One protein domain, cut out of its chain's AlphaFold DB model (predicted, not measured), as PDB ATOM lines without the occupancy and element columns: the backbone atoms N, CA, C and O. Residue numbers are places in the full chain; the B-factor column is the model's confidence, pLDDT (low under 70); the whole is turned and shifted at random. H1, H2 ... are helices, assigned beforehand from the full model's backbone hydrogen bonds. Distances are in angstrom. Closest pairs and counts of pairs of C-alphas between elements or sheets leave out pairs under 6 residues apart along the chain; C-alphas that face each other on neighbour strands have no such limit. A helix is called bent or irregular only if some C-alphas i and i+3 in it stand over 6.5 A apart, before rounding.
ATOM      1  N   GLN A   2      -4.375  36.498 -15.318       43.28
ATOM      2  CA  GLN A   2      -3.362  36.450 -14.263       43.28
ATOM      3  C   GLN A   2      -2.445  35.268 -14.568       43.28
ATOM      4  O   GLN A   2      -2.913  34.133 -14.631       43.28
ATOM      5  N   PHE A   3      -1.166  35.540 -14.809       50.97
ATOM      6  CA  PHE A   3      -0.151  34.498 -14.888       50.97
ATOM      7  C   PHE A   3       0.163  34.061 -13.455       50.97
ATOM      8  O   PHE A   3       0.585  34.873 -12.639       50.97
ATOM      9  N   GLN A   4      -0.125  32.802 -13.133       58.69
ATOM     10  CA  GLN A   4       0.328  32.168 -11.898       58.69
ATOM     11  C   GLN A   4       1.749  31.661 -12.151       58.69
ATOM     12  O   GLN A   4       1.935  30.734 -12.944       58.69
ATOM     13  N   GLU A   5       2.745  32.296 -11.533       64.12
ATOM     14  CA  GLU A   5       4.101  31.751 -11.475       64.12
ATOM     15  C   GLU A   5       4.054  30.412 -10.739       64.12
ATOM     16  O   GLU A   5       3.535  30.300  -9.629       64.12
ATOM     17  N   LYS A   6       4.530  29.365 -11.409       64.81
ATOM     18  CA  LYS A   6       4.567  28.010 -10.871       64.81
ATOM     19  C   LYS A   6       5.919  27.848 -10.184       64.81
ATOM     20  O   LYS A   6       6.924  27.704 -10.875       64.81
ATOM     21  N   GLU A   7       5.953  27.924  -8.856       74.62
ATOM     22  CA  GLU A   7       7.172  27.669  -8.079       74.62
ATOM     23  C   GLU A   7       7.665  26.239  -8.358       74.62
ATOM     24  O   GLU A   7       6.934  25.264  -8.183       74.62
ATOM     25  N   ILE A   8       8.886  26.121  -8.892       82.38
ATOM     26  CA  ILE A   8       9.462  24.856  -9.390       82.38
ATOM     27  C   ILE A   8      10.332  24.190  -8.310       82.38
ATOM     28  O   ILE A   8      10.533  22.977  -8.330       82.38
ATOM     29  N   MET A   9      10.845  24.982  -7.365       78.62
ATOM     30  CA  MET A   9      11.673  24.541  -6.248       78.62
ATOM     31  C   MET A   9      11.668  25.623  -5.162       78.62
ATOM     32  O   MET A   9      11.808  26.801  -5.487       78.62
ATOM     33  N   ASP A  10      11.540  25.208  -3.905       82.38
ATOM     34  CA  ASP A  10      11.673  26.058  -2.720       82.38
ATOM     35  C   ASP A  10      12.898  25.614  -1.906       82.38
ATOM     36  O   ASP A  10      13.274  24.436  -1.922       82.38
ATOM     37  N   CYS A  11      13.550  26.558  -1.231       80.06
ATOM     38  CA  CYS A  11      14.712  26.296  -0.389       80.06
ATOM     39  C   CYS A  11      14.697  27.239   0.812       80.06
ATOM     40  O   CYS A  11      14.736  28.459   0.654       80.06
ATOM     41  N   SER A  12      14.692  26.662   2.013       81.12
ATOM     42  CA  SER A  12      14.811  27.390   3.271       81.12
ATOM     43  C   SER A  12      16.169  27.134   3.924       81.12
ATOM     44  O   SER A  12      16.722  26.034   3.865       81.12
ATOM     45  N   LEU A  13      16.713  28.180   4.542       81.50
ATOM     46  CA  LEU A  13      17.913  28.134   5.368       81.50
ATOM     47  C   LEU A  13      17.507  28.562   6.772       81.50
ATOM     48  O   LEU A  13      16.876  29.606   6.931       81.50
ATOM     49  N   ASP A  14      17.862  27.751   7.760       85.88
ATOM     50  CA  ASP A  14      17.640  28.056   9.170       85.88
ATOM     51  C   ASP A  14      18.993  28.261   9.855       85.88
ATOM     52  O   ASP A  14      19.948  27.511   9.616       85.88
ATOM     53  N   PHE A  15      19.090  29.304  10.673       85.88
ATOM     54  CA  PHE A  15      20.326  29.718  11.322       85.88
ATOM     55  C   PHE A  15      20.167  29.623  12.835       85.88
ATOM     56  O   PHE A  15      19.373  30.332  13.444       85.88
ATOM     57  N   ASN A  16      21.016  28.814  13.467       90.00
ATOM     58  CA  ASN A  16      21.003  28.619  14.921       90.00
ATOM     59  C   ASN A  16      21.716  29.737  15.706       90.00
ATOM     60  O   ASN A  16      21.925  29.599  16.911       90.00
ATOM     61  N   LEU A  17      22.161  30.804  15.035       92.75
ATOM     62  CA  LEU A  17      22.883  31.919  15.646       92.75
ATOM     63  C   LEU A  17      22.213  33.249  15.278       92.75
ATOM     64  O   LEU A  17      21.859  33.438  14.111       92.75
ATOM     65  N   PRO A  18      22.085  34.189  16.233       93.38
ATOM     66  CA  PRO A  18      21.529  35.503  15.957       93.38
ATOM     67  C   PRO A  18      22.510  36.366  15.155       93.38
ATOM     68  O   PRO A  18      23.733  36.230  15.243       93.38
ATOM     69  N   LEU A  19      21.962  37.330  14.423       94.19
ATOM     70  CA  LEU A  19      22.705  38.410  13.792       94.19
ATOM     71  C   LEU A  19      22.982  39.514  14.820       94.19
ATOM     72  O   LEU A  19      22.064  40.223  15.232       94.19
ATOM     73  N   ILE A  20      24.248  39.690  15.208       95.06
ATOM     74  CA  ILE A  20      24.681  40.815  16.049       95.06
ATOM     75  C   ILE A  20      25.093  41.980  15.147       95.06
ATOM     76  O   ILE A  20      26.108  41.903  14.455       95.06
ATOM     77  N   ALA A  21      24.317  43.063  15.142       95.06
ATOM     78  CA  ALA A  21      24.582  44.216  14.287       95.06
ATOM     79  C   ALA A  21      25.233  45.363  15.071       95.06
ATOM     80  O   ALA A  21      24.636  45.927  15.988       95.06
ATOM     81  N   ILE A  22      26.456  45.728  14.677       95.38
ATOM     82  CA  ILE A  22      27.241  46.818  15.265       95.38
ATOM     83  C   ILE A  22      27.805  47.763  14.196       95.38
ATOM     84  O   ILE A  22      28.048  47.361  13.062       95.38
ATOM     85  N   GLY A  23      28.045  49.015  14.579       93.69
ATOM     86  CA  GLY A  23      28.513  50.106  13.727       93.69
ATOM     87  C   GLY A  23      27.359  50.907  13.124       93.69
ATOM     88  O   GLY A  23      26.394  50.351  12.617       93.69
ATOM     89  N   ALA A  24      27.426  52.235  13.149       86.88
ATOM     90  CA  ALA A  24      26.457  53.019  12.389       86.88
ATOM     91  C   ALA A  24      26.666  52.772  10.879       86.88
ATOM     92  O   ALA A  24      27.816  52.697  10.442       86.88
ATOM     93  N   PRO A  25      25.602  52.677  10.060       91.88
ATOM     94  CA  PRO A  25      24.186  52.906  10.378       91.88
ATOM     95  C   PRO A  25      23.342  51.614  10.524       91.88
ATOM     96  O   PRO A  25      22.295  51.494   9.886       91.88
ATOM     97  N   VAL A  26      23.751  50.626  11.334       94.31
ATOM     98  CA  VAL A  26      23.067  49.311  11.402       94.31
ATOM     99  C   VAL A  26      21.563  49.369  11.659       94.31
ATOM    100  O   VAL A  26      20.824  48.577  11.076       94.31
ATOM    101  N   GLN A  27      21.087  50.329  12.451       92.44
ATOM    102  CA  GLN A  27      19.665  50.500  12.756       92.44
ATOM    103  C   GLN A  27      18.819  50.765  11.502       92.44
ATOM    104  O   GLN A  27      17.648  50.396  11.473       92.44
ATOM    105  N   ALA A  28      19.399  51.381  10.467       92.88
ATOM    106  CA  ALA A  28      18.682  51.745   9.249       92.88
ATOM    107  C   ALA A  28      18.584  50.601   8.225       92.88
ATOM    108  O   ALA A  28      17.656  50.597   7.424       92.88
ATOM    109  N   TYR A  29      19.521  49.643   8.230       92.25
ATOM    110  CA  TYR A  29      19.646  48.653   7.147       92.25
ATOM    111  C   TYR A  29      19.431  47.205   7.593       92.25
ATOM    112  O   TYR A  29      18.882  46.398   6.842       92.25
ATOM    113  N   LEU A  30      19.876  46.843   8.796       95.00
ATOM    114  CA  LEU A  30      19.952  45.442   9.216       95.00
ATOM    115  C   LEU A  30      18.595  44.816   9.597       95.00
ATOM    116  O   LEU A  30      18.473  43.606   9.401       95.00
ATOM    117  N   PRO A  31      17.553  45.561  10.034       95.31
ATOM    118  CA  PRO A  31      16.213  44.994  10.222       95.31
ATOM    119  C   PRO A  31      15.634  44.338   8.962       95.31
ATOM    120  O   PRO A  31      15.129  43.215   9.021       95.31
ATOM    121  N   ASP A  32      15.759  44.995   7.807       94.69
ATOM    122  CA  ASP A  32      15.245  44.463   6.539       94.69
ATOM    123  C   ASP A  32      16.037  43.241   6.065       94.69
ATOM    124  O   ASP A  32      15.466  42.307   5.496       94.69
ATOM    125  N   VAL A  33      17.350  43.228   6.314       92.69
ATOM    126  CA  VAL A  33      18.223  42.091   5.998       92.69
ATOM    127  C   VAL A  33      17.868  40.887   6.866       92.69
ATOM    128  O   VAL A  33      17.646  39.801   6.333       92.69
ATOM    129  N   ALA A  34      17.749  41.078   8.182       93.94
ATOM    130  CA  ALA A  34      17.403  40.011   9.113       93.94
ATOM    131  C   ALA A  34      16.047  39.383   8.772       93.94
ATOM    132  O   ALA A  34      15.932  38.163   8.687       93.94
ATOM    133  N   LYS A  35      15.047  40.216   8.457       92.31
ATOM    134  CA  LYS A  35      13.722  39.755   8.032       92.31
ATOM    135  C   LYS A  35      13.772  38.916   6.752       92.31
ATOM    136  O   LYS A  35      13.086  37.903   6.672       92.31
ATOM    137  N   LYS A  36      14.559  39.328   5.752       90.38
ATOM    138  CA  LYS A  36      14.697  38.596   4.480       90.38
ATOM    139  C   LYS A  36      15.419  37.260   4.633       90.38
ATOM    140  O   LYS A  36      15.157  36.353   3.854       90.38
ATOM    141  N   LEU A  37      16.322  37.160   5.604       89.75
ATOM    142  CA  LEU A  37      17.118  35.960   5.862       89.75
ATOM    143  C   LEU A  37      16.536  35.067   6.967       89.75
ATOM    144  O   LEU A  37      17.131  34.041   7.272       89.75
ATOM    145  N   GLY A  38      15.407  35.449   7.575       89.62
ATOM    146  CA  GLY A  38      14.821  34.709   8.694       89.62
ATOM    147  C   GLY A  38      15.698  34.698   9.952       89.62
ATOM    148  O   GLY A  38      15.623  33.758  10.732       89.62
ATOM    149  N   LEU A  39      16.539  35.720  10.147       92.75
ATOM    150  CA  LEU A  39      17.483  35.804  11.264       92.75
ATOM    151  C   LEU A  39      16.877  36.523  12.470       92.75
ATOM    152  O   LEU A  39      16.242  37.572  12.333       92.75
ATOM    153  N   GLU A  40      17.177  36.026  13.669       93.81
ATOM    154  CA  GLU A  40      17.019  36.796  14.902       93.81
ATOM    155  C   GLU A  40      18.035  37.949  14.912       93.81
ATOM    156  O   GLU A  40      19.242  37.722  14.837       93.81
ATOM    157  N   LEU A  41      17.564  39.196  14.989       95.25
ATOM    158  CA  LEU A  41      18.420  40.385  15.012       95.25
ATOM    159  C   LEU A  41      18.598  40.918  16.433       95.25
ATOM    160  O   LEU A  41      17.623  41.261  17.100       95.25
ATOM    161  N   ASN A  42      19.852  41.114  16.833       95.75
ATOM    162  CA  ASN A  42      20.232  41.828  18.043       95.75
ATOM    163  C   ASN A  42      21.073  43.061  17.674       95.75
ATOM    164  O   ASN A  42      22.155  42.941  17.096       95.75
ATOM    165  N   ILE A  43      20.569  44.248  18.018       95.62
ATOM    166  CA  ILE A  43      21.321  45.505  17.950       95.62
ATOM    167  C   ILE A  43      21.631  45.940  19.390       95.62
ATOM    168  O   ILE A  43      20.719  46.393  20.087       95.62
ATOM    169  N   PRO A  44      22.885  45.816  19.859       93.00
ATOM    170  CA  PRO A  44      23.273  46.268  21.192       93.00
ATOM    171  C   PRO A  44      23.069  47.778  21.372       93.00
ATOM    172  O   PRO A  44      23.197  48.545  20.420       93.00
ATOM    173  N   GLY A  45      22.816  48.226  22.607       92.06
ATOM    174  CA  GLY A  45      22.484  49.631  22.897       92.06
ATOM    175  C   GLY A  45      23.535  50.664  22.463       92.06
ATOM    176  O   GLY A  45      23.155  51.772  22.118       92.06
ATOM    177  N   ASN A  46      24.818  50.282  22.429       91.81
ATOM    178  CA  ASN A  46      25.946  51.130  22.010       91.81
ATOM    179  C   ASN A  46      26.544  50.668  20.665       91.81
ATOM    180  O   ASN A  46      27.761  50.735  20.457       91.81
ATOM    181  N   ALA A  47      25.723  50.095  19.778       94.00
ATOM    182  CA  ALA A  47      26.168  49.517  18.511       94.00
ATOM    183  C   ALA A  47      27.025  50.492  17.686       94.00
ATOM    184  O   ALA A  47      28.028  50.090  17.102       94.00
ATOM    185  N   GLU A  48      26.684  51.775  17.676       92.94
ATOM    186  CA  GLU A  48      27.364  52.840  16.943       92.94
ATOM    187  C   GLU A  48      28.817  53.082  17.382       92.94
ATOM    188  O   GLU A  48      29.632  53.497  16.557       92.94
ATOM    189  N   ILE A  49      29.165  52.759  18.632       93.06
ATOM    190  CA  ILE A  49      30.528  52.879  19.180       93.06
ATOM    191  C   ILE A  49      31.154  51.528  19.540       93.06
ATOM    192  O   ILE A  49      32.203  51.489  20.182       93.06
ATOM    193  N   ALA A  50      30.555  50.412  19.124       93.06
ATOM    194  CA  ALA A  50      31.024  49.078  19.492       93.06
ATOM    195  C   ALA A  50      32.505  48.841  19.151       93.06
ATOM    196  O   ALA A  50      33.216  48.214  19.930       93.06
ATOM    197  N   ASN A  51      32.993  49.393  18.033       91.50
ATOM    198  CA  ASN A  51      34.408  49.304  17.666       91.50
ATOM    199  C   ASN A  51      35.317  50.025  18.679       91.50
ATOM    200  O   ASN A  51      36.353  49.498  19.068       91.50
ATOM    201  N   ALA A  52      34.912  51.208  19.152       92.44
ATOM    202  CA  ALA A  52      35.665  51.949  20.162       92.44
ATOM    203  C   ALA A  52      35.669  51.215  21.509       92.44
ATOM    204  O   ALA A  52      36.708  51.137  22.159       92.44
ATOM    205  N   ILE A  53      34.529  50.628  21.894       90.69
ATOM    206  CA  ILE A  53      34.434  49.787  23.092       90.69
ATOM    207  C   ILE A  53      35.377  48.587  22.959       90.69
ATOM    208  O   ILE A  53      36.188  48.368  23.849       90.69
ATOM    209  N   GLY A  54      35.331  47.866  21.836       90.00
ATOM    210  CA  GLY A  54      36.185  46.702  21.591       90.00
ATOM    211  C   GLY A  54      37.677  47.037  21.590       90.00
ATOM    212  O   GLY A  54      38.466  46.303  22.177       90.00
ATOM    213  N   ALA A  55      38.063  48.169  20.998       89.62
ATOM    214  CA  ALA A  55      39.441  48.650  21.032       89.62
ATOM    215  C   ALA A  55      39.892  49.012  22.457       89.62
ATOM    216  O   ALA A  55      41.017  48.708  22.840       89.62
ATOM    217  N   ALA A  56      39.015  49.628  23.254       89.19
ATOM    218  CA  ALA A  56      39.321  49.992  24.633       89.19
ATOM    219  C   ALA A  56      39.341  48.785  25.585       89.19
ATOM    220  O   ALA A  56      40.088  48.803  26.558       89.19
ATOM    221  N   SER A  57      38.527  47.753  25.335       89.50
ATOM    222  CA  SER A  57      38.402  46.574  26.203       89.50
ATOM    223  C   SER A  57      39.229  45.365  25.753       89.50
ATOM    224  O   SER A  57      39.173  44.317  26.395       89.50
ATOM    225  N   GLY A  58      39.916  45.466  24.615       90.62
ATOM    226  CA  GLY A  58      40.694  44.378  24.032       90.62
ATOM    227  C   GLY A  58      41.936  44.022  24.848       90.62
ATOM    228  O   GLY A  58      42.401  44.794  25.684       90.62
TER     229      GLY A  58
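What this domain is: This is residues 2 to 58 of the 150 residues of an uncharacterized protein of Peptococcaceae bacterium (UniProt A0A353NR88). A small body holds H1 and a short parallel pairing of residues 19 to 20 with 41 to 42; a tail, residues 2 to 11, sticks out at one end, and residues 53 to 58, mostly H2, at the other. The 57 printed residues hold two named helices, H1 then H2, and no named strand: all helix by class, with 23 residues, under half, in named elements. The whole is extended, with a radius of gyration of the C-alphas of 17.0 A and spans of 57 by 24 by 14 A.

How they stand to each other: H1, residues 26 to 37, and H2, residues 47 to 57, are close but not clearly touching: their closest C-alphas, of Val 26 and Ala 47, are 7.8 A apart. Their lines are about perpendicular, at 77 degrees. O i to N i+4 pairs are within hydrogen-bond range in 5 of 8 cases in H1 and 5 of 7 in H2.

Where its parts are: H1 begins at C-alpha 26 (23.067, 49.311, 11.402) and measures 15.6 A; H2 measures 14.7 A and ends at C-alpha 57 (38.402, 46.574, 26.203). Both are irregular: C-alphas 28 and 31 are 7.3 A apart, and C-alphas 48 and 51 7.9 A.

The domain as a whole: The C-alphas farthest apart, of Gln 2 and Ala 56, are 59.3 A apart. The printed part has no cut, and the link from H1 to H2 is short, 9 residues. Residues 2 to 6 have pLDDT under 70.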